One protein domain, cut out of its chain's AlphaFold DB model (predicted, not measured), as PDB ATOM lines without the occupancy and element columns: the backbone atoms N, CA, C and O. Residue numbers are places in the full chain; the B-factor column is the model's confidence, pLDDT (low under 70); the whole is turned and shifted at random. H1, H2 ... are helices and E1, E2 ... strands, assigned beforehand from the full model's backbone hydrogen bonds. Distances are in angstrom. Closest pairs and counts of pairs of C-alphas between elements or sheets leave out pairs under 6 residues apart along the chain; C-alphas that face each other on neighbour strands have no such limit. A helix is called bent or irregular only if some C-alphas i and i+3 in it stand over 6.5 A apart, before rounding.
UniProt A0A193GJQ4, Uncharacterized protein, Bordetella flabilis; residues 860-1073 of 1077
ATOM      1  N   GLN A 860     180.488 187.301 180.706       91.62
ATOM      2  CA  GLN A 860     181.287 186.249 180.076       91.62
ATOM      3  C   GLN A 860     181.691 185.160 181.075       91.62
ATOM      4  O   GLN A 860     181.499 183.978 180.804       91.62
ATOM      5  N   CYS A 861     182.196 185.543 182.250       93.19
ATOM      6  CA  CYS A 861     182.639 184.579 183.260       93.19
ATOM      7  C   CYS A 861     181.482 183.816 183.928       93.19
ATOM      8  O   CYS A 861     181.656 182.673 184.339       93.19
ATOM      9  N   LEU A 862     180.308 184.439 184.085       91.38
ATOM     10  CA  LEU A 862     179.150 183.828 184.751       91.38
ATOM     11  C   LEU A 862     178.275 182.994 183.806       91.38
ATOM     12  O   LEU A 862     177.445 182.215 184.274       91.38
ATOM     13  N   THR A 863     178.451 183.145 182.491       92.25
ATOM     14  CA  THR A 863     177.743 182.365 181.461       92.25
ATOM     15  C   THR A 863     178.604 181.262 180.844       92.25
ATOM     16  O   THR A 863     178.174 180.604 179.895       92.25
ATOM     17  N   GLU A 864     179.798 181.008 181.387       91.12
ATOM     18  CA  GLU A 864     180.638 179.893 180.955       91.12
ATOM     19  C   GLU A 864     179.975 178.542 181.321       91.12
ATOM     20  O   GLU A 864     179.608 178.330 182.483       91.12
ATOM     21  N   PRO A 865     179.795 177.611 180.361       87.56
ATOM     22  CA  PRO A 865     179.183 176.312 180.626       87.56
ATOM     23  C   PRO A 865     179.925 175.512 181.698       87.56
ATOM     24  O   PRO A 865     181.140 175.324 181.623       87.56
ATOM     25  N   ILE A 866     179.184 174.969 182.666       86.19
ATOM     26  CA  ILE A 866     179.775 174.207 183.769       86.19
ATOM     27  C   ILE A 866     179.754 172.703 183.439       86.19
ATOM     28  O   ILE A 866     178.678 172.091 183.421       86.19
ATOM     29  N   PRO A 867     180.915 172.051 183.228       84.12
ATOM     30  CA  PRO A 867     180.957 170.625 182.923       84.12
ATOM     31  C   PRO A 867     180.537 169.788 184.138       84.12
ATOM     32  O   PRO A 867     180.992 170.026 185.260       84.12
ATOM     33  N   ILE A 868     179.686 168.780 183.917       81.56
ATOM     34  CA  ILE A 868     179.329 167.790 184.944       81.56
ATOM     35  C   ILE A 868     180.546 166.909 185.194       81.56
ATOM     36  O   ILE A 868     181.117 166.354 184.254       81.56
ATOM     37  N   LYS A 869     180.934 166.737 186.460       84.88
ATOM     38  CA  LYS A 869     182.097 165.905 186.792       84.88
ATOM     39  C   LYS A 869     181.709 164.446 186.947       84.88
ATOM     40  O   LYS A 869     182.372 163.568 186.401       84.88
ATOM     41  N   ARG A 870     180.673 164.177 187.746       92.56
ATOM     42  CA  ARG A 870     180.222 162.812 188.054       92.56
ATOM     43  C   ARG A 870     178.847 162.840 188.704       92.56
ATOM     44  O   ARG A 870     178.671 163.512 189.715       92.56
ATOM     45  N   ILE A 871     177.929 162.022 188.197       92.81
ATOM     46  CA  ILE A 871     176.591 161.844 188.772       92.81
ATOM     47  C   ILE A 871     176.644 160.801 189.897       92.81
ATOM     48  O   ILE A 871     177.252 159.738 189.750       92.81
ATOM     49  N   VAL A 872     176.007 161.105 191.024       93.88
ATOM     50  CA  VAL A 872     175.867 160.242 192.199       93.88
ATOM     51  C   VAL A 872     174.392 160.120 192.596       93.88
ATOM     52  O   VAL A 872     173.654 161.102 192.520       93.88
ATOM     53  N   PRO A 873     173.933 158.923 192.999       94.69
ATOM     54  CA  PRO A 873     172.549 158.710 193.405       94.69
ATOM     55  C   PRO A 873     172.286 159.232 194.826       94.69
ATOM     56  O   PRO A 873     173.068 158.980 195.743       94.69
ATOM     57  N   VAL A 874     171.145 159.897 195.021       93.62
ATOM     58  CA  VAL A 874     170.617 160.335 196.323       93.62
ATOM     59  C   VAL A 874     169.252 159.708 196.545       93.62
ATOM     60  O   VAL A 874     168.329 159.923 195.760       93.62
ATOM     61  N   THR A 875     169.108 158.950 197.627       93.88
ATOM     62  CA  THR A 875     167.832 158.334 198.003       93.88
ATOM     63  C   THR A 875     166.980 159.311 198.814       93.88
ATOM     64  O   THR A 875     167.410 159.826 199.853       93.88
ATOM     65  N   ILE A 876     165.762 159.554 198.338       91.81
ATOM     66  CA  ILE A 876     164.767 160.457 198.913       91.81
ATOM     67  C   ILE A 876     163.520 159.647 199.273       91.81
ATOM     68  O   ILE A 876     162.983 158.918 198.439       91.81
ATOM     69  N   ASP A 877     163.039 159.799 200.500       87.38
ATOM     70  CA  ASP A 877     161.781 159.201 200.942       87.38
ATOM     71  C   ASP A 877     160.618 160.080 200.436       87.38
ATOM     72  O   ASP A 877     160.571 161.277 200.721       87.38
ATOM     73  N   VAL A 878     159.708 159.530 199.616       81.69
ATOM     74  CA  VAL A 878     158.718 160.319 198.838       81.69
ATOM     75  C   VAL A 878     157.476 160.719 199.655       81.69
ATOM     76  O   VAL A 878     156.589 161.403 199.147       81.69
ATOM     77  N   GLY A 879     157.412 160.365 200.937       72.75
ATOM     78  CA  GLY A 879     156.355 160.821 201.832       72.75
ATOM     79  C   GLY A 879     156.249 160.010 203.117       72.75
ATOM     80  O   GLY A 879     156.937 159.011 203.308       72.75
ATOM     81  N   THR A 880     155.348 160.463 203.984       54.91
ATOM     82  CA  THR A 880     154.935 159.771 205.212       54.91
ATOM     83  C   THR A 880     153.959 158.626 204.949       54.91
ATOM     84  O   THR A 880     153.714 157.834 205.855       54.91
ATOM     85  N   ASP A 881     153.392 158.535 203.739       52.62
ATOM     86  CA  ASP A 881     152.484 157.450 203.378       52.62
ATOM     87  C   ASP A 881     153.260 156.127 203.271       52.62
ATOM     88  O   ASP A 881     154.168 156.016 202.432       52.62
ATOM     89  N   PRO A 882     152.916 155.107 204.085       51.78
ATOM     90  CA  PRO A 882     153.549 153.793 204.052       51.78
ATOM     91  C   PRO A 882     153.180 153.074 202.745       51.78
ATOM     92  O   PRO A 882     152.248 152.281 202.679       51.78
ATOM     93  N   GLY A 883     153.898 153.408 201.673       70.62
ATOM     94  CA  GLY A 883     153.662 152.907 200.320       70.62
ATOM     95  C   GLY A 883     154.259 153.776 199.209       70.62
ATOM     96  O   GLY A 883     154.479 153.269 198.114       70.62
ATOM     97  N   ALA A 884     154.591 155.047 199.479       74.94
ATOM     98  CA  ALA A 884     155.127 155.969 198.464       74.94
ATOM     99  C   ALA A 884     156.528 155.587 197.933       74.94
ATOM    100  O   ALA A 884     156.961 156.102 196.901       74.94
ATOM    101  N   GLY A 885     157.216 154.655 198.604       85.81
ATOM    102  CA  GLY A 885     158.518 154.132 198.198       85.81
ATOM    103  C   GLY A 885     159.668 155.133 198.351       85.81
ATOM    104  O   GLY A 885     159.486 156.319 198.630       85.81
ATOM    105  N   GLN A 886     160.886 154.626 198.176       90.94
ATOM    106  CA  GLN A 886     162.085 155.452 198.059       90.94
ATOM    107  C   GLN A 886     162.317 155.806 196.593       90.94
ATOM    108  O   GLN A 886     162.177 154.954 195.714       90.94
ATOM    109  N   ARG A 887     162.710 157.050 196.322       92.00
ATOM    110  CA  ARG A 887     163.092 157.508 194.984       92.00
ATOM    111  C   ARG A 887     164.567 157.857 194.961       92.00
ATOM    112  O   ARG A 887     165.051 158.571 195.830       92.00
ATOM    113  N   VAL A 888     165.274 157.358 193.958       94.06
ATOM    114  CA  VAL A 888     166.689 157.663 193.748       94.06
ATOM    115  C   VAL A 888     166.794 158.765 192.701       94.06
ATOM    116  O   VAL A 888     166.297 158.608 191.588       94.06
ATOM    117  N   VAL A 889     167.425 159.880 193.059       95.12
ATOM    118  CA  VAL A 889     167.651 161.032 192.179       95.12
ATOM    119  C   VAL A 889     169.148 161.176 191.929       95.12
ATOM    120  O   VAL A 889     169.934 161.202 192.873       95.12
ATOM    121  N   GLY A 890     169.560 161.244 190.663       95.00
ATOM    122  CA  GLY A 890     170.951 161.515 190.298       95.00
ATOM    123  C   GLY A 890     171.278 163.003 190.418       95.00
ATOM    124  O   GLY A 890     170.551 163.832 189.872       95.00
ATOM    125  N   VAL A 891     172.374 163.336 191.098       96.06
ATOM    126  CA  VAL A 891     172.894 164.710 191.244       96.06
ATOM    127  C   VAL A 891     174.401 164.737 190.993       96.06
ATOM    128  O   VAL A 891     175.056 163.701 191.057       96.06
ATOM    129  N   ASP A 892     174.983 165.900 190.720       95.00
ATOM    130  CA  ASP A 892     176.431 166.047 190.580       95.00
ATOM    131  C   ASP A 892     177.151 165.815 191.925       95.00
ATOM    132  O   ASP A 892     176.657 166.107 193.017       95.00
ATOM    133  N   THR A 893     178.361 165.267 191.861       94.62
ATOM    134  CA  THR A 893     179.174 164.975 193.048       94.62
ATOM    135  C   THR A 893     179.545 166.244 193.816       94.62
ATOM    136  O   THR A 893     179.674 166.204 195.041       94.62
ATOM    137  N   GLN A 894     179.726 167.369 193.126       93.88
ATOM    138  CA  GLN A 894     179.982 168.660 193.748       93.88
ATOM    139  C   GLN A 894     178.739 169.175 194.478       93.88
ATOM    140  O   GLN A 894     178.871 169.654 195.601       93.88
ATOM    141  N   PHE A 895     177.540 168.963 193.929       95.19
ATOM    142  CA  PHE A 895     176.287 169.263 194.628       95.19
ATOM    143  C   PHE A 895     176.172 168.493 195.947       95.19
ATOM    144  O   PHE A 895     175.877 169.078 196.984       95.19
ATOM    145  N   MET A 896     176.488 167.192 195.952       94.50
ATOM    146  CA  MET A 896     176.510 166.405 197.194       94.50
ATOM    147  C   MET A 896     177.431 167.000 198.260       94.50
ATOM    148  O   MET A 896     177.100 166.994 199.447       94.50
ATOM    149  N   ARG A 897     178.599 167.494 197.848       94.12
ATOM    150  CA  ARG A 897     179.560 168.112 198.764       94.12
ATOM    151  C   ARG A 897     179.040 169.443 199.286       94.12
ATOM    152  O   ARG A 897     179.070 169.659 200.491       94.12
ATOM    153  N   ASP A 898     178.556 170.305 198.404       93.50
ATOM    154  CA  ASP A 898     178.218 171.682 198.761       93.50
ATOM    155  C   ASP A 898     176.855 171.772 199.468       93.50
ATOM    156  O   ASP A 898     176.766 172.318 200.566       93.50
ATOM    157  N   ALA A 899     175.810 171.146 198.922       93.31
ATOM    158  CA  ALA A 899     174.452 171.224 199.463       93.31
ATOM    159  C   ALA A 899     174.224 170.296 200.670       93.31
ATOM    160  O   ALA A 899     173.626 170.697 201.667       93.31
ATOM    161  N   ILE A 900     174.709 169.046 200.614       91.81
ATOM    162  CA  ILE A 900     174.430 168.050 201.668       91.81
ATOM    163  C   ILE A 900     175.520 168.034 202.740       91.81
ATOM    164  O   ILE A 900     175.195 168.060 203.925       91.81
ATOM    165  N   GLN A 901     176.800 167.992 202.360       93.31
ATOM    166  CA  GLN A 901     177.890 167.825 203.335       93.31
ATOM    167  C   GLN A 901     178.357 169.141 203.975       93.31
ATOM    168  O   GLN A 901     178.820 169.111 205.112       93.31
ATOM    169  N   ARG A 902     178.280 170.272 203.259       88.75
ATOM    170  CA  ARG A 902     178.871 171.561 203.676       88.75
ATOM    171  C   ARG A 902     177.876 172.678 203.970       88.75
ATOM    172  O   ARG A 902     178.329 173.726 204.419       88.75
ATOM    173  N   THR A 903     176.582 172.480 203.698       91.25
ATOM    174  CA  THR A 903     175.541 173.516 203.857       91.25
ATOM    175  C   THR A 903     175.921 174.840 203.196       91.25
ATOM    176  O   THR A 903     175.756 175.890 203.797       91.25
ATOM    177  N   SER A 904     176.511 174.800 202.002       91.12
ATOM    178  CA  SER A 904     176.948 176.002 201.284       91.12
ATOM    179  C   SER A 904     176.189 176.237 199.984       91.12
ATOM    180  O   SER A 904     176.508 177.174 199.253       91.12
ATOM    181  N   ALA A 905     175.199 175.395 199.681       93.56
ATOM    182  CA  ALA A 905     174.332 175.559 198.530       93.56
ATOM    183  C   ALA A 905     172.870 175.255 198.877       93.56
ATOM    184  O   ALA A 905     172.564 174.197 199.433       93.56
ATOM    185  N   TRP A 906     171.984 176.164 198.486       94.31
ATOM    186  CA  TRP A 906     170.532 176.050 198.580       94.31
ATOM    187  C   TRP A 906     169.900 176.418 197.246       94.31
ATOM    188  O   TRP A 906     170.532 176.985 196.351       94.31
ATOM    189  N   PHE A 907     168.643 176.045 197.085       96.12
ATOM    190  CA  PHE A 907     167.904 176.315 195.877       96.12
ATOM    191  C   PHE A 907     166.408 176.318 196.140       96.12
ATOM    192  O   PHE A 907     165.901 175.691 197.073       96.12
ATOM    193  N   SER A 908     165.685 176.995 195.264       94.56
ATOM    194  CA  SER A 908     164.240 176.869 195.181       94.56
ATOM    195  C   SER A 908     163.827 176.455 193.777       94.56
ATOM    196  O   SER A 908     164.579 176.625 192.821       94.56
ATOM    197  N   VAL A 909     162.649 175.856 193.650       94.44
ATOM    198  CA  VAL A 909     162.117 175.382 192.373       94.44
ATOM    199  C   VAL A 909     160.678 175.823 192.188       94.44
ATOM    200  O   VAL A 909     159.883 175.773 193.125       94.44
ATOM    201  N   SER A 910     160.337 176.237 190.973       90.50
ATOM    202  CA  SER A 910     158.974 176.559 190.545       90.50
ATOM    203  C   SER A 910     158.837 176.418 189.021       90.50
ATOM    204  O   SER A 910     159.802 176.083 188.333       90.50
ATOM    205  N   GLY A 911     157.647 176.661 188.470       87.81
ATOM    206  CA  GLY A 911     157.405 176.648 187.022       87.81
ATOM    207  C   GLY A 911     156.548 175.463 186.598       87.81
ATOM    208  O   GLY A 911     155.555 175.163 187.260       87.81
ATOM    209  N   VAL A 912     156.900 174.808 185.490       85.75
ATOM    210  CA  VAL A 912     156.137 173.678 184.937       85.75
ATOM    211  C   VAL A 912     157.021 172.460 184.664       85.75
ATOM    212  O   VAL A 912     158.155 172.597 184.207       85.75
ATOM    213  N   ASP A 913     156.510 171.261 184.945       91.62
ATOM    214  CA  ASP A 913     157.217 170.006 184.675       91.62
ATOM    215  C   ASP A 913     157.261 169.656 183.172       91.62
ATOM    216  O   ASP A 913     156.831 170.424 182.310       91.62
ATOM    217  N   HIS A 914     157.797 168.484 182.827       86.56
ATOM    218  CA  HIS A 914     157.888 168.016 181.437       86.56
ATOM    219  C   HIS A 914     156.525 167.723 180.787       86.56
ATOM    220  O   HIS A 914     156.392 167.852 179.574       86.56
ATOM    221  N   GLY A 915     155.504 167.378 181.578       84.56
ATOM    222  CA  GLY A 915     154.110 167.308 181.123       84.56
ATOM    223  C   GLY A 915     153.416 168.676 181.133       84.56
ATOM    224  O   GLY A 915     152.241 168.792 180.796       84.56
ATOM    225  N   GLY A 916     154.149 169.720 181.523       80.44
ATOM    226  CA  GLY A 916     153.703 171.045 181.923       80.44
ATOM    227  C   GLY A 916     152.518 171.055 182.868       80.44
ATOM    228  O   GLY A 916     151.560 171.788 182.659       80.44
ATOM    229  N   HIS A 917     152.590 170.248 183.916       82.69
ATOM    230  CA  HIS A 917     151.844 170.508 185.135       82.69
ATOM    231  C   HIS A 917     152.614 171.542 185.964       82.69
ATOM    232  O   HIS A 917     153.849 171.525 185.970       82.69
ATOM    233  N   PRO A 918     151.924 172.449 186.672       79.12
ATOM    234  CA  PRO A 918     152.587 173.419 187.528       79.12
ATOM    235  C   PRO A 918     153.312 172.700 188.667       79.12
ATOM    236  O   PRO A 918     152.744 171.842 189.345       79.12
ATOM    237  N   VAL A 919     154.559 173.086 188.911       84.56
ATOM    238  CA  VAL A 919     155.311 172.670 190.093       84.56
ATOM    239  C   VAL A 919     155.230 173.804 191.112       84.56
ATOM    240  O   VAL A 919     155.700 174.911 190.824       84.56
ATOM    241  N   PRO A 920     154.622 173.574 192.291       80.19
ATOM    242  CA  PRO A 920     154.515 174.604 193.309       80.19
ATOM    243  C   PRO A 920     155.902 175.002 193.808       80.19
ATOM    244  O   PRO A 920     156.810 174.167 193.878       80.19
ATOM    245  N   TYR A 921     156.030 176.270 194.203       85.00
ATOM    246  CA  TYR A 921     157.251 176.778 194.810       85.00
ATOM    247  C   TYR A 921     157.692 175.869 195.961       85.00
ATOM    248  O   TYR A 921     156.937 175.634 196.905       85.00
ATOM    249  N   SER A 922     158.911 175.347 195.871       89.38
ATOM    250  CA  SER A 922     159.519 174.507 196.899       89.38
ATOM    251  C   SER A 922     160.949 174.972 197.140       89.38
ATOM    252  O   SER A 922     161.716 175.089 196.191       89.38
ATOM    253  N   THR A 923     161.318 175.222 198.394       91.00
ATOM    254  CA  THR A 923     162.691 175.579 198.787       91.00
ATOM    255  C   THR A 923     163.399 174.398 199.448       91.00
ATOM    256  O   THR A 923     162.761 173.570 200.116       91.00
ATOM    257  N   SER A 924     164.718 174.333 199.268       93.62
ATOM    258  CA  SER A 924     165.610 173.423 199.977       93.62
ATOM    259  C   SER A 924     165.910 173.841 201.419       93.62
ATOM    260  O   SER A 924     166.614 173.115 202.119       93.62
ATOM    261  N   ASP A 925     165.422 175.001 201.863       89.31
ATOM    262  CA  ASP A 925     165.599 175.465 203.242       89.31
ATOM    263  C   ASP A 925     164.950 174.515 204.247       89.31
ATOM    264  O   ASP A 925     163.931 173.885 203.964       89.31
ATOM    265  N   SER A 926     165.510 174.424 205.451       84.62
ATOM    266  CA  SER A 926     164.888 173.631 206.518       84.62
ATOM    267  C   SER A 926     163.571 174.281 206.929       84.62
ATOM    268  O   SER A 926     163.540 175.467 207.261       84.62
ATOM    269  N   ALA A 927     162.483 173.516 206.941       81.75
ATOM    270  CA  ALA A 927     161.260 173.975 207.586       81.75
ATOM    271  C   ALA A 927     161.480 174.063 209.111       81.75
ATOM    272  O   ALA A 927     162.293 173.311 209.647       81.75
ATOM    273  N   PRO A 928     160.728 174.903 209.851       78.62
ATOM    274  CA  PRO A 928     160.861 175.000 211.311       78.62
ATOM    275  C   PRO A 928     160.672 173.672 212.063       78.62
ATOM    276  O   PRO A 928     161.112 173.540 213.198       78.62
ATOM    277  N   SER A 929     159.998 172.698 211.445       81.69
ATOM    278  CA  SER A 929     159.763 171.354 211.981       81.69
ATOM    279  C   SER A 929     160.832 170.323 211.598       81.69
ATOM    280  O   SER A 929     160.674 169.151 211.927       81.69
ATOM    281  N   GLU A 930     161.851 170.702 210.826       86.06
ATOM    282  CA  GLU A 930     162.889 169.791 210.343       86.06
ATOM    283  C   GLU A 930     164.166 169.931 211.173       86.06
ATOM    284  O   GLU A 930     164.764 171.000 211.244       86.06
ATOM    285  N   ASP A 931     164.627 168.817 211.744       86.25
ATOM    286  CA  ASP A 931     165.804 168.797 212.624       86.25
ATOM    287  C   ASP A 931     167.141 168.948 211.868       86.25
ATOM    288  O   ASP A 931     168.194 169.112 212.483       86.25
ATOM    289  N   THR A 932     167.132 168.844 210.531       90.00
ATOM    290  CA  THR A 932     168.344 168.900 209.695       90.00
ATOM    291  C   THR A 932     168.079 169.583 208.354       90.00
ATOM    292  O   THR A 932     167.021 169.388 207.752       90.00
ATOM    293  N   HIS A 933     169.087 170.273 207.811       92.56
ATOM    294  CA  HIS A 933     169.030 170.846 206.457       92.56
ATOM    295  C   HIS A 933     168.868 169.799 205.361       92.56
ATOM    296  O   HIS A 933     168.303 170.081 204.308       92.56
ATOM    297  N   VAL A 934     169.320 168.568 205.607       94.31
ATOM    298  CA  VAL A 934     169.217 167.465 204.645       94.31
ATOM    299  C   VAL A 934     167.756 167.161 204.305       94.31
ATOM    300  O   VAL A 934     167.470 166.801 203.163       94.31
ATOM    301  N   ALA A 935     166.827 167.325 205.254       92.38
ATOM    302  CA  ALA A 935     165.397 167.146 205.003       92.38
ATOM    303  C   ALA A 935     164.871 168.178 203.989       92.38
ATOM    304  O   ALA A 935     164.278 167.794 202.976       92.38
ATOM    305  N   GLY A 936     165.207 169.458 204.190       92.44
ATOM    306  CA  GLY A 936     164.913 170.534 203.247       92.44
ATOM    307  C   GLY A 936     165.505 170.265 201.861       92.44
ATOM    308  O   GLY A 936     164.775 170.277 200.868       92.44
ATOM    309  N   ILE A 937     166.790 169.898 201.783       95.19
ATOM    310  CA  ILE A 937     167.473 169.572 200.516       95.19
ATOM    311  C   ILE A 937     166.799 168.401 199.794       95.19
ATOM    312  O   ILE A 937     166.571 168.477 198.588       95.19
ATOM    313  N   LYS A 938     166.426 167.331 200.504       94.75
ATOM    314  CA  LYS A 938     165.709 166.186 199.920       94.75
ATOM    315  C   LYS A 938     164.340 166.585 199.365       94.75
ATOM    316  O   LYS A 938     163.986 166.165 198.263       94.75
ATOM    317  N   ARG A 939     163.585 167.415 200.089       93.50
ATOM    318  CA  ARG A 939     162.296 167.947 199.620       93.50
ATOM    319  C   ARG A 939     162.478 168.811 198.370       93.50
ATOM    320  O   ARG A 939     161.770 168.605 197.383       93.50
ATOM    321  N   GLY A 940     163.458 169.715 198.387       94.38
ATOM    322  CA  GLY A 940     163.840 170.527 197.233       94.38
ATOM    323  C   GLY A 940     164.230 169.664 196.031       94.38
ATOM    324  O   GLY A 940     163.730 169.886 194.934       94.38
ATOM    325  N   LEU A 941     165.044 168.622 196.230       96.25
ATOM    326  CA  LEU A 941     165.480 167.712 195.167       96.25
ATOM    327  C   LEU A 941     164.323 166.911 194.575       96.25
ATOM    328  O   LEU A 941     164.304 166.671 193.371       96.25
ATOM    329  N   LEU A 942     163.350 166.501 195.388       94.81
ATOM    330  CA  LEU A 942     162.155 165.832 194.885       94.81
ATOM    331  C   LEU A 942     161.336 166.771 193.994       94.81
ATOM    332  O   LEU A 942     160.859 166.352 192.939       94.81
ATOM    333  N   ALA A 943     161.189 168.033 194.400       94.69
ATOM    334  CA  ALA A 943     160.506 169.044 193.605       94.69
ATOM    335  C   ALA A 943     161.293 169.390 192.327       94.69
ATOM    336  O   ALA A 943     160.697 169.443 191.252       94.69
ATOM    337  N   LEU A 944     162.625 169.506 192.404       96.56
ATOM    338  CA  LEU A 944     163.492 169.677 191.237       96.56
ATOM    339  C   LEU A 944     163.384 168.489 190.289       96.56
ATOM    340  O   LEU A 944     163.291 168.682 189.089       96.56
ATOM    341  N   HIS A 945     163.348 167.265 190.808       96.00
ATOM    342  CA  HIS A 945     163.230 166.076 189.978       96.00
ATOM    343  C   HIS A 945     161.870 165.970 189.289       96.00
ATOM    344  O   HIS A 945     161.794 165.530 188.144       96.00
ATOM    345  N   ARG A 946     160.794 166.417 189.947       94.56
ATOM    346  CA  ARG A 946     159.487 166.576 189.296       94.56
ATOM    347  C   ARG A 946     159.554 167.631 188.193       94.56
ATOM    348  O   ARG A 946     159.091 167.363 187.094       94.56
ATOM    349  N   LEU A 947     160.170 168.781 188.468       95.06
ATOM    350  CA  LEU A 947     160.321 169.884 187.517       95.06
ATOM    351  C   LEU A 947     161.153 169.478 186.288       95.06
ATOM    352  O   LEU A 947     160.704 169.580 185.148       95.06
ATOM    353  N   ALA A 948     162.368 169.004 186.533       95.19
ATOM    354  CA  ALA A 948     163.438 168.868 185.558       95.19
ATOM    355  C   ALA A 948     163.637 167.440 185.037       95.19
ATOM    356  O   ALA A 948     164.352 167.250 184.061       95.19
ATOM    357  N   GLY A 949     163.031 166.422 185.657       93.81
ATOM    358  CA  GLY A 949     163.125 165.042 185.182       93.81
ATOM    359  C   GLY A 949     164.587 164.603 184.959       93.81
ATOM    360  O   GLY A 949     165.366 164.623 185.921       93.81
ATOM    361  N   PRO A 950     164.985 164.215 183.733       90.81
ATOM    362  CA  PRO A 950     166.369 163.853 183.402       90.81
ATOM    363  C   PRO A 950     167.403 164.966 183.646       90.81
ATOM    364  O   PRO A 950     168.525 164.675 184.062       90.81
ATOM    365  N   ASP A 951     167.016 166.233 183.485       93.88
ATOM    366  CA  ASP A 951     167.924 167.388 183.583       93.88
ATOM    367  C   ASP A 951     168.334 167.693 185.034       93.88
ATOM    368  O   ASP A 951     169.213 168.516 185.287       93.88
ATOM    369  N   THR A 952     167.732 167.011 186.017       95.38
ATOM    370  CA  THR A 952     168.014 167.195 187.453       95.38
ATOM    371  C   THR A 952     169.508 167.125 187.764       95.38
ATOM    372  O   THR A 952     170.034 167.962 188.499       95.38
ATOM    373  N   ALA A 953     170.210 166.150 187.180       92.19
ATOM    374  CA  ALA A 953     171.638 165.978 187.411       92.19
ATOM    375  C   ALA A 953     172.446 167.160 186.853       92.19
ATOM    376  O   ALA A 953     173.363 167.646 187.512       92.19
ATOM    377  N   GLN A 954     172.071 167.664 185.676       91.25
ATOM    378  CA  GLN A 954     172.728 168.802 185.034       91.25
ATOM    379  C   GLN A 954     172.479 170.097 185.810       91.25
ATOM    380  O   GLN A 954     173.428 170.815 186.120       91.25
ATOM    381  N   LEU A 955     171.231 170.360 186.205       94.56
ATOM    382  CA  LEU A 955     170.870 171.531 187.010       94.56
ATOM    383  C   LEU A 955     171.545 171.528 188.374       94.56
ATOM    384  O   LEU A 955     171.948 172.582 188.858       94.56
ATOM    385  N   SER A 956     171.745 170.352 188.974       95.25
ATOM    386  CA  SER A 956     172.451 170.266 190.252       95.25
ATOM    387  C   SER A 956     173.883 170.785 190.204       95.25
ATOM    388  O   SER A 956     174.371 171.258 191.223       95.25
ATOM    389  N   ASN A 957     174.518 170.823 189.030       90.81
ATOM    390  CA  ASN A 957     175.843 171.418 188.858       90.81
ATOM    391  C   ASN A 957     175.840 172.956 188.990       90.81
ATOM    392  O   ASN A 957     176.822 173.551 189.437       90.81
ATOM    393  N   TYR A 958     174.720 173.600 188.654       89.50
ATOM    394  CA  TYR A 958     174.525 175.045 188.808       89.50
ATOM    395  C   TYR A 958     174.186 175.439 190.244       89.50
ATOM    396  O   TYR A 958     174.370 176.587 190.626       89.50
ATOM    397  N   MET A 959     173.756 174.481 191.065       92.31
ATOM    398  CA  MET A 959     173.466 174.662 192.489       92.31
ATOM    399  C   MET A 959     174.695 174.323 193.351       92.31
ATOM    400  O   MET A 959     174.591 173.630 194.361       92.31
ATOM    401  N   THR A 960     175.885 174.740 192.915       90.06
ATOM    402  CA  THR A 960     177.164 174.441 193.582       90.06
ATOM    403  C   THR A 960     177.933 175.723 193.900       90.06
ATOM    404  O   THR A 960     177.468 176.836 193.654       90.06
ATOM    405  N   GLN A 961     179.152 175.590 194.421       82.62
ATOM    406  CA  GLN A 961     180.086 176.712 194.529       82.62
ATOM    407  C   GLN A 961     180.771 177.081 193.197       82.62
ATOM    408  O   GLN A 961     181.512 178.060 193.157       82.62
ATOM    409  N   ILE A 962     180.548 176.343 192.099       84.69
ATOM    410  CA  ILE A 962     181.191 176.626 190.803       84.69
ATOM    411  C   ILE A 962     180.753 177.975 190.201       84.69
ATOM    412  O   ILE A 962     181.635 178.720 189.774       84.69
ATOM    413  N   PRO A 963     179.468 178.377 190.255       86.62
ATOM    414  CA  PRO A 963     179.068 179.770 190.035       86.62
ATOM    415  C   PRO A 963     179.927 180.802 190.792       86.62
ATOM    416  O   PRO A 963     180.269 181.855 190.257       86.62
ATOM    417  N   GLY A 964     180.328 180.477 192.028       86.88
ATOM    418  CA  GLY A 964     181.258 181.271 192.837       86.88
ATOM    419  C   GLY A 964     182.654 181.390 192.227       86.88
ATOM    420  O   GLY A 964     183.281 182.441 192.339       86.88
ATOM    421  N   ALA A 965     183.134 180.361 191.527       88.25
ATOM    422  CA  ALA A 965     184.398 180.424 190.802       88.25
ATOM    423  C   ALA A 965     184.325 181.386 189.606       88.25
ATOM    424  O   ALA A 965     185.256 182.166 189.421       88.25
ATOM    425  N   GLY A 966     183.216 181.398 188.856       90.75
ATOM    426  CA  GLY A 966     182.986 182.368 187.774       90.75
ATOM    427  C   GLY A 966     182.979 183.813 188.284       90.75
ATOM    428  O   GLY A 966     183.599 184.694 187.690       90.75
ATOM    429  N   PHE A 967     182.377 184.047 189.455       91.75
ATOM    430  CA  PHE A 967     182.435 185.344 190.132       91.75
ATOM    431  C   PHE A 967     183.868 185.768 190.487       91.75
ATOM    432  O   PHE A 967     184.284 186.881 190.162       91.75
ATOM    433  N   LEU A 968     184.649 184.886 191.117       90.94
ATOM    434  CA  LEU A 968     186.048 185.178 191.449       90.94
ATOM    435  C   LEU A 968     186.898 185.397 190.186       90.94
ATOM    436  O   LEU A 968     187.733 186.300 190.162       90.94
ATOM    437  N   ALA A 969     186.654 184.631 189.120       92.00
ATOM    438  CA  ALA A 969     187.318 184.806 187.832       92.00
ATOM    439  C   ALA A 969     187.011 186.179 187.213       92.00
ATOM    440  O   ALA A 969     187.931 186.861 186.764       92.00
ATOM    441  N   ALA A 970     185.754 186.632 187.257       93.00
ATOM    442  CA  ALA A 970     185.373 187.967 186.795       93.00
ATOM    443  C   ALA A 970     186.132 189.072 187.546       93.00
ATOM    444  O   ALA A 970     186.715 189.961 186.926       93.00
ATOM    445  N   LEU A 971     186.208 188.973 188.877       91.50
ATOM    446  CA  LEU A 971     186.990 189.907 189.690       91.50
ATOM    447  C   LEU A 971     188.479 189.894 189.316       91.50
ATOM    448  O   LEU A 971     189.112 190.950 189.292       91.50
ATOM    449  N   MET A 972     189.038 188.718 189.006       89.44
ATOM    450  CA  MET A 972     190.441 188.583 188.603       89.44
ATOM    451  C   MET A 972     190.701 189.250 187.251       89.44
ATOM    452  O   MET A 972     191.687 189.973 187.118       89.44
ATOM    453  N   VAL A 973     189.809 189.056 186.275       90.88
ATOM    454  CA  VAL A 973     189.911 189.669 184.940       90.88
ATOM    455  C   VAL A 973     189.760 191.188 185.020       90.88
ATOM    456  O   VAL A 973     190.498 191.914 184.354       90.88
ATOM    457  N   CYS A 974     188.867 191.695 185.876       87.94
ATOM    458  CA  CYS A 974     188.743 193.134 186.106       87.94
ATOM    459  C   CYS A 974     190.009 193.753 186.732       87.94
ATOM    460  O   CYS A 974     190.250 194.946 186.543       87.94
ATOM    461  N   ALA A 975     190.831 192.982 187.453       87.19
ATOM    462  CA  ALA A 975     192.093 193.427 188.055       87.19
ATOM    463  C   ALA A 975     191.952 194.769 188.816       87.19
ATOM    464  O   ALA A 975     191.080 194.909 189.670       87.19
ATOM    465  N   HIS A 976     192.758 195.791 188.496       83.69
ATOM    466  CA  HIS A 976     192.703 197.136 189.106       83.69
ATOM    467  C   HIS A 976     191.360 197.869 188.897       83.69
ATOM    468  O   HIS A 976     191.068 198.873 189.554       83.69
ATOM    469  N   ARG A 977     190.521 197.356 187.996       85.31
ATOM    470  CA  ARG A 977     189.151 197.799 187.759       85.31
ATOM    471  C   ARG A 977     188.136 196.904 188.453       85.31
ATOM    472  O   ARG A 977     186.980 196.936 188.070       85.31
ATOM    473  N   SER A 978     188.506 196.092 189.437       88.12
ATOM    474  CA  SER A 978     187.507 195.371 190.226       88.12
ATOM    475  C   SER A 978     186.511 196.359 190.848       88.12
ATOM    476  O   SER A 978     186.921 197.416 191.350       88.12
ATOM    477  N   PRO A 979     185.212 196.035 190.840       87.31
ATOM    478  CA  PRO A 979     184.198 196.846 191.500       87.31
ATOM    479  C   PRO A 979     184.220 196.721 193.030       87.31
ATOM    480  O   PRO A 979     183.603 197.539 193.704       87.31
ATOM    481  N   ILE A 980     184.944 195.746 193.598       88.69
ATOM    482  CA  ILE A 980     185.096 195.589 195.052       88.69
ATOM    483  C   ILE A 980     186.341 196.343 195.514       88.69
ATOM    484  O   ILE A 980     187.469 195.965 195.188       88.69
ATOM    485  N   LYS A 981     186.139 197.409 196.292       87.94
ATOM    486  CA  LYS A 981     187.214 198.290 196.772       87.94
ATOM    487  C   LYS A 981     187.090 198.614 198.257       87.94
ATOM    488  O   LYS A 981     185.984 198.769 198.768       87.94
ATOM    489  N   LEU A 982     188.225 198.771 198.936       85.31
ATOM    490  CA  LEU A 982     188.285 199.377 200.268       85.31
ATOM    491  C   LEU A 982     187.855 200.850 200.217       85.31
ATOM    492  O   LEU A 982     187.807 201.469 199.153       85.31
ATOM    493  N   ALA A 983     187.606 201.438 201.390       76.12
ATOM    494  CA  ALA A 983     187.284 202.860 201.520       76.12
ATOM    495  C   ALA A 983     188.394 203.788 200.983       76.12
ATOM    496  O   ALA A 983     188.106 204.903 200.560       76.12
ATOM    497  N   ASP A 984     189.648 203.324 200.964       81.38
ATOM    498  CA  ASP A 984     190.793 204.045 200.394       81.38
ATOM    499  C   ASP A 984     190.943 203.871 198.867       81.38
ATOM    500  O   ASP A 984     191.861 204.425 198.266       81.38
ATOM    501  N   GLY A 985     190.043 203.117 198.228       84.31
ATOM    502  CA  GLY A 985     190.017 202.889 196.785       84.31
ATOM    503  C   GLY A 985     190.846 201.701 196.293       84.31
ATOM    504  O   GLY A 985     190.751 201.376 195.106       84.31
ATOM    505  N   ARG A 986     191.612 201.018 197.158       87.44
ATOM    506  CA  ARG A 986     192.347 199.805 196.763       87.44
ATOM    507  C   ARG A 986     191.395 198.668 196.422       87.44
ATOM    508  O   ARG A 986     190.385 198.466 197.097       87.44
ATOM    509  N   VAL A 987     191.736 197.909 195.386       90.38
ATOM    510  CA  VAL A 987     190.945 196.766 194.921       90.38
ATOM    511  C   VAL A 987     191.077 195.593 195.878       90.38
ATOM    512  O   VAL A 987     192.165 195.302 196.370       90.38
ATOM    513  N   VAL A 988     189.969 194.888 196.092       90.69
ATOM    514  CA  VAL A 988     189.908 193.703 196.939       90.69
ATOM    515  C   VAL A 988     189.372 192.503 196.173       90.69
ATOM    516  O   VAL A 988     188.362 192.589 195.477       90.69
ATOM    517  N   MET A 989     190.030 191.363 196.362       92.25
ATOM    518  CA  MET A 989     189.481 190.045 196.070       92.25
ATOM    519  C   MET A 989     188.952 189.435 197.369       92.25
ATOM    520  O   MET A 989     189.733 189.234 198.312       92.25
ATOM    521  N   PRO A 990     187.645 189.145 197.454       91.25
ATOM    522  CA  PRO A 990     187.077 188.529 198.632       91.25
ATOM    523  C   PRO A 990     187.623 187.107 198.800       91.25
ATOM    524  O   PRO A 990     187.753 186.356 197.836       91.25
ATOM    525  N   GLY A 991     187.956 186.745 200.038       83.88
ATOM    526  CA  GLY A 991     188.313 185.384 200.426       83.88
ATOM    527  C   GLY A 991     187.341 184.865 201.483       83.88
ATOM    528  O   GLY A 991     186.843 185.637 202.300       83.88
ATOM    529  N   GLY A 992     187.073 183.560 201.479       84.06
ATOM    530  CA  GLY A 992     186.178 182.922 202.448       84.06
ATOM    531  C   GLY A 992     185.354 181.789 201.846       84.06
ATOM    532  O   GLY A 992     185.437 181.512 200.651       84.06
ATOM    533  N   GLY A 993     184.570 181.121 202.695       83.69
ATOM    534  CA  GLY A 993     183.542 180.189 202.241       83.69
ATOM    535  C   GLY A 993     182.367 180.970 201.658       83.69
ATOM    536  O   GLY A 993     181.849 181.867 202.314       83.69
ATOM    537  N   GLY A 994     181.989 180.651 200.421       86.88
ATOM    538  CA  GLY A 994     180.804 181.201 199.772       86.88
ATOM    539  C   GLY A 994     179.592 180.289 199.944       86.88
ATOM    540  O   GLY A 994     179.710 179.063 199.901       86.88
ATOM    541  N   GLU A 995     178.447 180.924 200.102       92.69
ATOM    542  CA  GLU A 995     177.095 180.391 200.123       92.69
ATOM    543  C   GLU A 995     176.427 180.682 198.776       92.69
ATOM    544  O   GLU A 995     176.422 181.830 198.340       92.69
ATOM    545  N   THR A 996     175.874 179.676 198.104       94.12
ATOM    546  CA  THR A 996     175.164 179.846 196.827       94.12
ATOM    547  C   THR A 996     173.683 179.532 197.012       94.12
ATOM    548  O   THR A 996     173.334 178.457 197.485       94.12
ATOM    549  N   HIS A 997     172.802 180.424 196.575       94.25
ATOM    550  CA  HIS A 997     171.373 180.162 196.434       94.25
ATOM    551  C   HIS A 997     170.962 180.262 194.967       94.25
ATOM    552  O   HIS A 997     171.354 181.212 194.292       94.25
ATOM    553  N   VAL A 998     170.174 179.308 194.469       95.31
ATOM    554  CA  VAL A 998     169.674 179.319 193.082       95.31
ATOM    555  C   VAL A 998     168.163 179.129 193.047       95.31
ATOM    556  O   VAL A 998     167.657 178.066 193.390       95.31
ATOM    557  N   ASP A 999     167.420 180.126 192.576       94.12
ATOM    558  CA  ASP A 999     166.002 179.948 192.263       94.12
ATOM    559  C   ASP A 999     165.844 179.441 190.826       94.12
ATOM    560  O   ASP A 999     166.208 180.124 189.867       94.12
ATOM    561  N   ILE A1000     165.289 178.243 190.677       95.69
ATOM    562  CA  ILE A1000     165.111 177.552 189.401       95.69
ATOM    563  C   ILE A1000     163.649 177.640 188.985       95.69
ATOM    564  O   ILE A1000     162.749 177.193 189.695       95.69
ATOM    565  N   THR A1001     163.405 178.171 187.794       93.56
ATOM    566  CA  THR A1001     162.081 178.159 187.169       93.56
ATOM    567  C   THR A1001     162.164 177.468 185.821       93.56
ATOM    568  O   THR A1001     162.892 177.938 184.951       93.56
ATOM    569  N   ARG A1002     161.437 176.364 185.621       93.12
ATOM    570  CA  ARG A1002     161.351 175.728 184.294       93.12
ATOM    571  C   ARG A1002     160.208 176.341 183.495       93.12
ATOM    572  O   ARG A1002     159.063 176.362 183.953       93.12
ATOM    573  N   HIS A1003     160.534 176.812 182.302       88.12
ATOM    574  CA  HIS A1003     159.600 177.320 181.309       88.12
ATOM    575  C   HIS A1003     159.042 176.176 180.455       88.12
ATOM    576  O   HIS A1003     159.621 175.090 180.373       88.12
ATOM    577  N   ALA A1004     157.916 176.412 179.782       82.31
ATOM    578  CA  ALA A1004     157.297 175.390 178.941       82.31
ATOM    579  C   ALA A1004     158.108 175.032 177.684       82.31
ATOM    580  O   ALA A1004     157.986 173.912 177.200       82.31
ATOM    581  N   ASP A1005     158.991 175.925 177.211       83.25
ATOM    582  CA  ASP A1005     159.958 175.628 176.137       83.25
ATOM    583  C   ASP A1005     161.091 174.682 176.580       83.25
ATOM    584  O   ASP A1005     162.036 174.452 175.829       83.25
ATOM    585  N   GLY A1006     161.036 174.176 177.816       89.75
ATOM    586  CA  GLY A1006     162.056 173.314 178.405       89.75
ATOM    587  C   GLY A1006     163.300 174.057 178.889       89.75
ATOM    588  O   GLY A1006     164.203 173.420 179.424       89.75
ATOM    589  N   SER A1007     163.361 175.384 178.740       93.88
ATOM    590  CA  SER A1007     164.444 176.189 179.304       93.88
ATOM    591  C   SER A1007     164.240 176.461 180.793       93.88
ATOM    592  O   SER A1007     163.132 176.377 181.323       93.88
ATOM    593  N   TYR A1008     165.323 176.813 181.474       95.50
ATOM    594  CA  TYR A1008     165.354 177.080 182.903       95.50
ATOM    595  C   TYR A1008     165.830 178.507 183.145       95.50
ATOM    596  O   TYR A1008     166.906 178.878 182.687       95.50
ATOM    597  N   ARG A1009     165.076 179.308 183.891       94.12
ATOM    598  CA  ARG A1009     165.589 180.537 184.499       94.12
ATOM    599  C   ARG A1009     166.250 180.185 185.825       94.12
ATOM    600  O   ARG A1009     165.614 179.566 186.675       94.12
ATOM    601  N   LEU A1010     167.505 180.583 185.985       95.31
ATOM    602  CA  LEU A1010     168.303 180.408 187.193       95.31
ATOM    603  C   LEU A1010     168.606 181.794 187.765       95.31
ATOM    604  O   LEU A1010     169.402 182.527 187.179       95.31
ATOM    605  N   ALA A1011     167.971 182.168 188.874       92.38
ATOM    606  CA  ALA A1011     168.344 183.365 189.626       92.38
ATOM    607  C   ALA A1011     169.338 182.972 190.722       92.38
ATOM    608  O   ALA A1011     168.960 182.373 191.728       92.38
ATOM    609  N   THR A1012     170.611 183.276 190.494       94.00
ATOM    610  CA  THR A1012     171.728 182.852 191.337       94.00
ATOM    611  C   THR A1012     172.181 184.001 192.223       94.00
ATOM    612  O   THR A1012     172.483 185.086 191.731       94.00
ATOM    613  N   THR A1013     172.306 183.741 193.519       92.44
ATOM    614  CA  THR A1013     172.929 184.631 194.501       92.44
ATOM    615  C   THR A1013     174.088 183.898 195.160       92.44
ATOM    616  O   THR A1013     173.909 182.819 195.711       92.44
ATOM    617  N   ILE A1014     175.280 184.481 195.127       92.94
ATOM    618  CA  ILE A1014     176.465 183.981 195.826       92.94
ATOM    619  C   ILE A1014     176.804 184.983 196.917       92.94
ATOM    620  O   ILE A1014     176.928 186.169 196.633       92.94
ATOM    621  N   THR A1015     176.990 184.520 198.144       91.25
ATOM    622  CA  THR A1015     177.290 185.353 199.306       91.25
ATOM    623  C   THR A1015     178.508 184.803 200.033       91.25
ATOM    624  O   THR A1015     178.549 183.650 200.428       91.25
ATOM    625  N   ILE A1016     179.526 185.628 200.226       92.69
ATOM    626  CA  ILE A1016     180.694 185.348 201.057       92.69
ATOM    627  C   ILE A1016     180.480 186.119 202.356       92.69
ATOM    628  O   ILE A1016     180.866 187.283 202.471       92.69
ATOM    629  N   SER A1017     179.794 185.484 203.299       89.25
ATOM    630  CA  SER A1017     179.532 186.027 204.632       89.25
ATOM    631  C   SER A1017     180.757 185.874 205.536       89.25
ATOM    632  O   SER A1017     181.650 185.069 205.275       89.25
ATOM    633  N   GLU A1018     180.800 186.645 206.621       91.06
ATOM    634  CA  GLU A1018     181.818 186.520 207.670       91.06
ATOM    635  C   GLU A1018     183.276 186.544 207.179       91.06
ATOM    636  O   GLU A1018     184.135 185.786 207.647       91.06
ATOM    637  N   MET A1019     183.587 187.427 206.226       92.69
ATOM    638  CA  MET A1019     184.919 187.502 205.629       92.69
ATOM    639  C   MET A1019     185.973 187.858 206.683       92.69
ATOM    640  O   MET A1019     185.989 188.960 207.225       92.69
ATOM    641  N   ARG A1020     186.895 186.926 206.946       95.00
ATOM    642  CA  ARG A1020     188.006 187.105 207.904       95.00
ATOM    643  C   ARG A1020     189.254 187.693 207.263       95.00
ATOM    644  O   ARG A1020     190.078 188.300 207.945       95.00
ATOM    645  N   THR A1021     189.426 187.468 205.967       93.44
ATOM    646  CA  THR A1021     190.598 187.901 205.210       93.44
ATOM    647  C   THR A1021     190.225 188.195 203.768       93.44
ATOM    648  O   THR A1021     189.340 187.546 203.213       93.44
ATOM    649  N   CYS A1022     190.953 189.102 203.131       93.88
ATOM    650  CA  CYS A1022     190.871 189.342 201.696       93.88
ATOM    651  C   CYS A1022     192.261 189.599 201.107       93.88
ATOM    652  O   CYS A1022     193.194 189.923 201.845       93.88
ATOM    653  N   ALA A1023     192.401 189.476 199.787       93.00
ATOM    654  CA  ALA A1023     193.601 189.933 199.088       93.00
ATOM    655  C   ALA A1023     193.366 191.354 198.566       93.00
ATOM    656  O   ALA A1023     192.377 191.605 197.882       93.00
ATOM    657  N   VAL A1024     194.252 192.281 198.908       92.50
ATOM    658  CA  VAL A1024     194.206 193.687 198.502       92.50
ATOM    659  C   VAL A1024     195.275 193.910 197.448       92.50
ATOM    660  O   VAL A1024     196.429 193.561 197.674       92.50
ATOM    661  N   PHE A1025     194.904 194.480 196.309       87.75
ATOM    662  CA  PHE A1025     195.828 194.757 195.215       87.75
ATOM    663  C   PHE A1025     196.284 196.211 195.285       87.75
ATOM    664  O   PHE A1025     195.456 197.123 195.392       87.75
ATOM    665  N   ASP A1026     197.596 196.427 195.236       84.44
ATOM    666  CA  ASP A1026     198.163 197.761 195.050       84.44
ATOM    667  C   ASP A1026     198.063 198.218 193.580       84.44
ATOM    668  O   ASP A1026     197.629 197.474 192.695       84.44
ATOM    669  N   GLY A1027     198.433 199.476 193.314       76.06
ATOM    670  CA  GLY A1027     198.436 200.037 191.957       76.06
ATOM    671  C   GLY A1027     199.390 199.323 190.987       76.06
ATOM    672  O   GLY A1027     199.212 199.447 189.778       76.06
ATOM    673  N   ASP A1028     200.337 198.538 191.511       84.19
ATOM    674  CA  ASP A1028     201.292 197.731 190.747       84.19
ATOM    675  C   ASP A1028     200.800 196.281 190.545       84.19
ATOM    676  O   ASP A1028     201.494 195.456 189.945       84.19
ATOM    677  N   GLY A1029     199.600 195.947 191.038       80.81
ATOM    678  CA  GLY A1029     198.982 194.628 190.914       80.81
ATOM    679  C   GLY A1029     199.509 193.571 191.890       80.81
ATOM    680  O   GLY A1029     199.180 192.393 191.731       80.81
ATOM    681  N   ARG A1030     200.302 193.937 192.905       86.94
ATOM    682  CA  ARG A1030     200.729 192.999 193.955       86.94
ATOM    683  C   ARG A1030     199.614 192.807 194.975       86.94
ATOM    684  O   ARG A1030     199.026 193.769 195.455       86.94
ATOM    685  N   ALA A1031     199.355 191.547 195.320       88.75
ATOM    686  CA  ALA A1031     198.358 191.173 196.314       88.75
ATOM    687  C   ALA A1031     198.970 191.096 197.724       88.75
ATOM    688  O   ALA A1031     199.908 190.333 197.958       88.75
ATOM    689  N   GLU A1032     198.393 191.826 198.676       93.31
ATOM    690  CA  GLU A1032     198.677 191.732 200.110       93.31
ATOM    691  C   GLU A1032     197.462 191.152 200.850       93.31
ATOM    692  O   GLU A1032     196.320 191.536 200.604       93.31
ATOM    693  N   GLY A1033     197.684 190.217 201.776       93.06
ATOM    694  CA  GLY A1033     196.613 189.696 202.624       93.06
ATOM    695  C   GLY A1033     196.220 190.698 203.712       93.06
ATOM    696  O   GLY A1033     197.052 191.074 204.532       93.06
ATOM    697  N   MET A1034     194.945 191.076 203.778       94.38
ATOM    698  CA  MET A1034     194.395 191.947 204.820       94.38
ATOM    699  C   MET A1034     193.436 191.174 205.724       94.38
ATOM    700  O   MET A1034     192.607 190.400 205.244       94.38
ATOM    701  N   LYS A1035     193.526 191.404 207.040       95.31
ATOM    702  CA  LYS A1035     192.553 190.895 208.016       95.31
ATOM    703  C   LYS A1035     191.314 191.783 208.057       95.31
ATOM    704  O   LYS A1035     191.416 193.007 208.137       95.31
ATOM    705  N   LEU A1036     190.155 191.144 208.064       92.19
ATOM    706  CA  LEU A1036     188.846 191.777 208.094       92.19
ATOM    707  C   LEU A1036     188.088 191.380 209.365       92.19
ATOM    708  O   LEU A1036     188.313 190.305 209.922       92.19
ATOM    709  N   ASP A1037     187.204 192.262 209.824       90.62
ATOM    710  CA  ASP A1037     186.237 191.986 210.885       90.62
ATOM    711  C   ASP A1037     185.108 191.116 210.298       90.62
ATOM    712  O   ASP A1037     184.310 191.634 209.501       90.62
ATOM    713  N   PRO A1038     185.016 189.821 210.662       91.44
ATOM    714  CA  PRO A1038     184.022 188.919 210.090       91.44
ATOM    715  C   PRO A1038     182.591 189.341 210.430       91.44
ATOM    716  O   PRO A1038     181.700 189.162 209.614       91.44
ATOM    717  N   ALA A1039     182.343 189.993 211.567       83.50
ATOM    718  CA  ALA A1039     180.987 190.427 211.915       83.50
ATOM    719  C   ALA A1039     180.470 191.558 211.003       83.50
ATOM    720  O   ALA A1039     179.281 191.875 210.994       83.50
ATOM    721  N   LYS A1040     181.365 192.211 210.251       82.12
ATOM    722  CA  LYS A1040     181.041 193.385 209.433       82.12
ATOM    723  C   LYS A1040     181.354 193.213 207.954       82.12
ATOM    724  O   LYS A1040     180.878 194.032 207.169       82.12
ATOM    725  N   SER A1041     182.134 192.201 207.582       85.81
ATOM    726  CA  SER A1041     182.671 192.068 206.231       85.81
ATOM    727  C   SER A1041     181.993 190.955 205.445       85.81
ATOM    728  O   SER A1041     181.915 189.820 205.913       85.81
ATOM    729  N   TYR A1042     181.531 191.281 204.242       90.44
ATOM    730  CA  TYR A1042     180.928 190.335 203.312       90.44
ATOM    731  C   TYR A1042     180.983 190.849 201.869       90.44
ATOM    732  O   TYR A1042     181.153 192.046 201.619       90.44
ATOM    733  N   ALA A1043     180.781 189.944 200.920       88.62
ATOM    734  CA  ALA A1043     180.534 190.261 199.519       88.62
ATOM    735  C   ALA A1043     179.410 189.366 198.994       88.62
ATOM    736  O   ALA A1043     179.330 188.205 199.367       88.62
ATOM    737  N   SER A1044     178.544 189.881 198.136       88.81
ATOM    738  CA  SER A1044     177.481 189.124 197.494       88.81
ATOM    739  C   SER A1044     177.334 189.552 196.042       88.81
ATOM    740  O   SER A1044     177.449 190.731 195.711       88.81
ATOM    741  N   VAL A1045     177.088 188.585 195.167       90.12
ATOM    742  CA  VAL A1045     176.772 188.812 193.762       90.12
ATOM    743  C   VAL A1045     175.471 188.093 193.434       90.12
ATOM    744  O   VAL A1045     175.268 186.955 193.840       90.12
ATOM    745  N   SER A1046     174.567 188.756 192.725       89.62
ATOM    746  CA  SER A1046     173.308 188.172 192.257       89.62
ATOM    747  C   SER A1046     173.147 188.400 190.764       89.62
ATOM    748  O   SER A1046     173.453 189.483 190.279       89.62
ATOM    749  N   TYR A1047     172.671 187.408 190.029       91.31
ATOM    750  CA  TYR A1047     172.452 187.500 188.587       91.31
ATOM    751  C   TYR A1047     171.412 186.471 188.152       91.31
ATOM    752  O   TYR A1047     171.117 185.528 188.885       91.31
ATOM    753  N   GLU A1048     170.846 186.638 186.959       92.00
ATOM    754  CA  GLU A1048     169.907 185.659 186.411       92.00
ATOM    755  C   GLU A1048     170.347 185.197 185.032       92.00
ATOM    756  O   GLU A1048     170.729 186.002 184.180       92.00
ATOM    757  N   THR A1049     170.243 183.896 184.795       94.06
ATOM    758  CA  THR A1049     170.553 183.273 183.510       94.06
ATOM    759  C   THR A1049     169.375 182.458 183.004       94.06
ATOM    760  O   THR A1049     168.552 181.978 183.782       94.06
ATOM    761  N   ARG A1050     169.277 182.309 181.686       94.19
ATOM    762  CA  ARG A1050     168.418 181.332 181.027       94.19
ATOM    763  C   ARG A1050     169.298 180.221 180.490       94.19
ATOM    764  O   ARG A1050     170.163 180.461 179.655       94.19
ATOM    765  N   LEU A1051     169.054 179.018 180.978       95.12
ATOM    766  CA  LEU A1051     169.740 177.798 180.614       95.12
ATOM    767  C   LEU A1051     168.850 176.964 179.693       95.12
ATOM    768  O   LEU A1051     167.678 176.724 179.979       95.12
ATOM    769  N   ARG A1052     169.414 176.501 178.584       94.19
ATOM    770  CA  ARG A1052     168.790 175.543 177.670       94.19
ATOM    771  C   ARG A1052     169.678 174.323 177.537       94.19
ATOM    772  O   ARG A1052     170.872 174.470 177.281       94.19
ATOM    773  N   PHE A1053     169.079 173.146 177.669       90.38
ATOM    774  CA  PHE A1053     169.717 171.893 177.297       90.38
ATOM    775  C   PHE A1053     169.277 171.533 175.885       90.38
ATOM    776  O   PHE A1053     168.084 171.447 175.592       90.38
ATOM    777  N   SER A1054     170.234 171.345 174.988       85.31
ATOM    778  CA  SER A1054     169.963 170.658 173.730       85.31
ATOM    779  C   SER A1054     169.778 169.154 173.987       85.31
ATOM    780  O   SER A1054     170.217 168.643 175.019       85.31
ATOM    781  N   PRO A1055     169.194 168.400 173.037       80.19
ATOM    782  CA  PRO A1055     169.009 166.953 173.180       80.19
ATOM    783  C   PRO A1055     170.303 166.166 173.450       80.19
ATOM    784  O   PRO A1055     170.262 165.124 174.094       80.19
ATOM    785  N   ASN A1056     171.459 166.675 173.003       81.12
ATOM    786  CA  ASN A1056     172.775 166.084 173.276       81.12
ATOM    787  C   ASN A1056     173.393 166.532 174.620       81.12
ATOM    788  O   ASN A1056     174.565 166.279 174.885       81.12
ATOM    789  N   GLY A1057     172.628 167.232 175.463       77.75
ATOM    790  CA  GLY A1057     173.073 167.732 176.762       77.75
ATOM    791  C   GLY A1057     173.980 168.964 176.700       77.75
ATOM    792  O   GLY A1057     174.496 169.376 177.743       77.75
ATOM    793  N   THR A1058     174.181 169.572 175.520       85.44
ATOM    794  CA  THR A1058     174.910 170.845 175.410       85.44
ATOM    795  C   THR A1058     174.106 171.955 176.071       85.44
ATOM    796  O   THR A1058     172.887 172.050 175.941       85.44
ATOM    797  N   GLN A1059     174.813 172.807 176.800       89.94
ATOM    798  CA  GLN A1059     174.226 173.866 177.601       89.94
ATOM    799  C   GLN A1059     174.410 175.196 176.884       89.94
ATOM    800  O   GLN A1059     175.520 175.550 176.497       89.94
ATOM    801  N   THR A1060     173.319 175.935 176.712       91.81
ATOM    802  CA  THR A1060     173.371 177.350 176.327       91.81
ATOM    803  C   THR A1060     172.915 178.179 177.509       91.81
ATOM    804  O   THR A1060     171.795 177.992 177.983       91.81
ATOM    805  N   ILE A1061     173.782 179.072 177.982       92.94
ATOM    806  CA  ILE A1061     173.501 179.986 179.087       92.94
ATOM    807  C   ILE A1061     173.462 181.400 178.513       92.94
ATOM    808  O   ILE A1061     174.412 181.839 177.874       92.94
ATOM    809  N   GLU A1062     172.366 182.109 178.740       92.06
ATOM    810  CA  GLU A1062     172.217 183.523 178.387       92.06
ATOM    811  C   GLU A1062     171.962 184.322 179.661       92.06
ATOM    812  O   GLU A1062     171.090 183.955 180.450       92.06
ATOM    813  N   MET A1063     172.682 185.421 179.878       90.44
ATOM    814  CA  MET A1063     172.388 186.292 181.009       90.44
ATOM    815  C   MET A1063     171.094 187.065 180.739       90.44
ATOM    816  O   MET A1063     170.985 187.852 179.803       90.44
ATOM    817  N   THR A1064     170.078 186.820 181.563       85.00
ATOM    818  CA  THR A1064     168.766 187.477 181.453       85.00
ATOM    819  C   THR A1064     168.604 188.609 182.452       85.00
ATOM    820  O   THR A1064     167.733 189.465 182.267       85.00
ATOM    821  N   ALA A1065     169.464 188.668 183.476       76.62
ATOM    822  CA  ALA A1065     169.565 189.795 184.387       76.62
ATOM    823  C   ALA A1065     170.994 190.285 184.618       76.62
ATOM    824  O   ALA A1065     171.904 189.471 184.727       76.62
ATOM    825  N   PRO A1066     171.180 191.611 184.741       75.31
ATOM    826  CA  PRO A1066     172.451 192.223 185.050       75.31
ATOM    827  C   PRO A1066     172.941 191.749 186.409       75.31
ATOM    828  O   PRO A1066     172.172 191.493 187.339       75.31
ATOM    829  N   VAL A1067     174.256 191.718 186.521       85.44
ATOM    830  CA  VAL A1067     174.942 191.340 187.741       85.44
ATOM    831  C   VAL A1067     174.774 192.433 188.789       85.44
ATOM    832  O   VAL A1067     175.153 193.579 188.597       85.44
ATOM    833  N   THR A1068     174.212 192.088 189.933       81.31
ATOM    834  CA  THR A1068     174.119 192.975 191.089       81.31
ATOM    835  C   THR A1068     175.222 192.604 192.060       81.31
ATOM    836  O   THR A1068     175.299 191.458 192.490       81.31
ATOM    837  N   LEU A1069     176.066 193.568 192.414       83.50
ATOM    838  CA  LEU A1069     177.154 193.376 193.363       83.50
ATOM    839  C   LEU A1069     176.891 194.177 194.638       83.50
ATOM    840  O   LEU A1069     176.584 195.366 194.586       83.50
ATOM    841  N   GLN A1070     177.058 193.515 195.774       81.12
ATOM    842  CA  GLN A1070     176.924 194.059 197.119       81.12
ATOM    843  C   GLN A1070     178.180 193.711 197.899       81.12
ATOM    844  O   GLN A1070     178.643 192.576 197.839       81.12
ATOM    845  N   TYR A1071     178.755 194.643 198.646       85.69
ATOM    846  CA  TYR A1071     179.846 194.291 199.547       85.69
ATOM    847  C   TYR A1071     180.014 195.318 200.661       85.69
ATOM    848  O   TYR A1071     179.682 196.496 200.521       85.69
ATOM    849  N   ARG A1072     180.600 194.863 201.766       83.25
ATOM    850  CA  ARG A1072     181.121 195.702 202.842       83.25
ATOM    851  C   ARG A1072     182.413 195.093 203.342       83.25
ATOM    852  O   ARG A1072     182.473 193.898 203.602       83.25
ATOM    853  N   LEU A1073     183.436 195.917 203.516       85.56
ATOM    854  CA  LEU A1073     184.737 195.480 204.008       85.56
ATOM    855  C   LEU A1073     185.117 196.351 205.199       85.56
ATOM    856  O   LEU A1073     185.222 197.569 205.074       85.56
TER     857      LEU A1073
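What this domain is: This is residues 860 to 1073 of the 1077 residues of an uncharacterized protein of Bordetella flabilis (UniProt A0A193GJQ4). A twisted sheet of six strands has helices H2 and H3 over one face, and H2 sits between this sheet and the hairpin of E1 and E2. At the opposite end of the long axis, H3 reaches a small sheet of E5, E8 and E9. The printed part has 214 residues with three named helices and eleven named strands, in the order E1 E2 H1 E3 E4 H2 H3 E5 E6 E7 E8 E9 E10 E11; the class is mixed, helices and strands. The large sheet is mixed, in the order E4 E3 E6 E7 E10 E11; the other two are antiparallel. The whole is compact, with a radius of gyration of the C-alphas of 18.7 A, and elongated, spanning 64 by 39 by 27 A.

Where its parts are: Find C-alpha 871 at (176.591, 161.844, 188.772), where E1 begins, residues 871 to 877; E2 follows at 886 to 892. H1 is 893 to 901, E3 905 to 912, E4 918 to 923. At C-alpha 933, (169.030, 170.846, 206.457), H2 begins, residues 933 to 958, assigned as one helix by its hydrogen bonds but bent: C-alphas 947 and 950 are 9.5 A apart. Its arms are H2a, 933 to 947, and H2b, 950 to 958, irregular with C-alphas 950 and 953 7.0 A apart. H3, 962 to 977, is irregular, with C-alphas 973 and 976 9.0 A apart. Next come E5, 987 to 990; E6, 995 to 1002; E7, 1008 to 1016; E8, 1021 to 1025; E9, 1031 to 1035. E10, 1042 to 1053, is 33.8 A long; E11, 1059 to 1072, is 34.1 A.

How they stand to each other: In the large sheet E3 and E6 are parallel, with N 908 and O 998 2.9 A apart; E10 and E11 are an antiparallel hairpin, with N 1044 and O 1070 2.7 A apart. H2a, H2b and H3 on one face make two layers, helices over a sheet. H2a is over E4 and E3 at a height of 7.2 A; the sheet curls round H2b. H1 touches H2a, C-alphas of Ile 900 and Val 934 at 6.0 A. Look at Val 891 of E2 and Ala 953 of H2b, the closest C-alphas, 4.2 A; across the hairpin E1 and E2, N 874 and O 889 are 2.8 A apart. H3 is on the sheet E5 E8 E9 too, with His 976 and Val 987 closest, C-alphas at 6.1 A; N 1024 of E8 and O 1032 of E9 are 2.8 A apart. In H1 and H2a every O i to N i+4 pair is within hydrogen-bond range, in H3 10 of 12, in H2b 2 of 5, beside 4 of 6 O i to N i+3 pairs.

The domain as a whole: The two farthest C-alphas, of Pro 882 and Asp 1028, are 66.2 A apart. The printed part has no cut, and no link is long. Mean pLDDT of the printed part is 88.9; residues 880 to 882 are under 70.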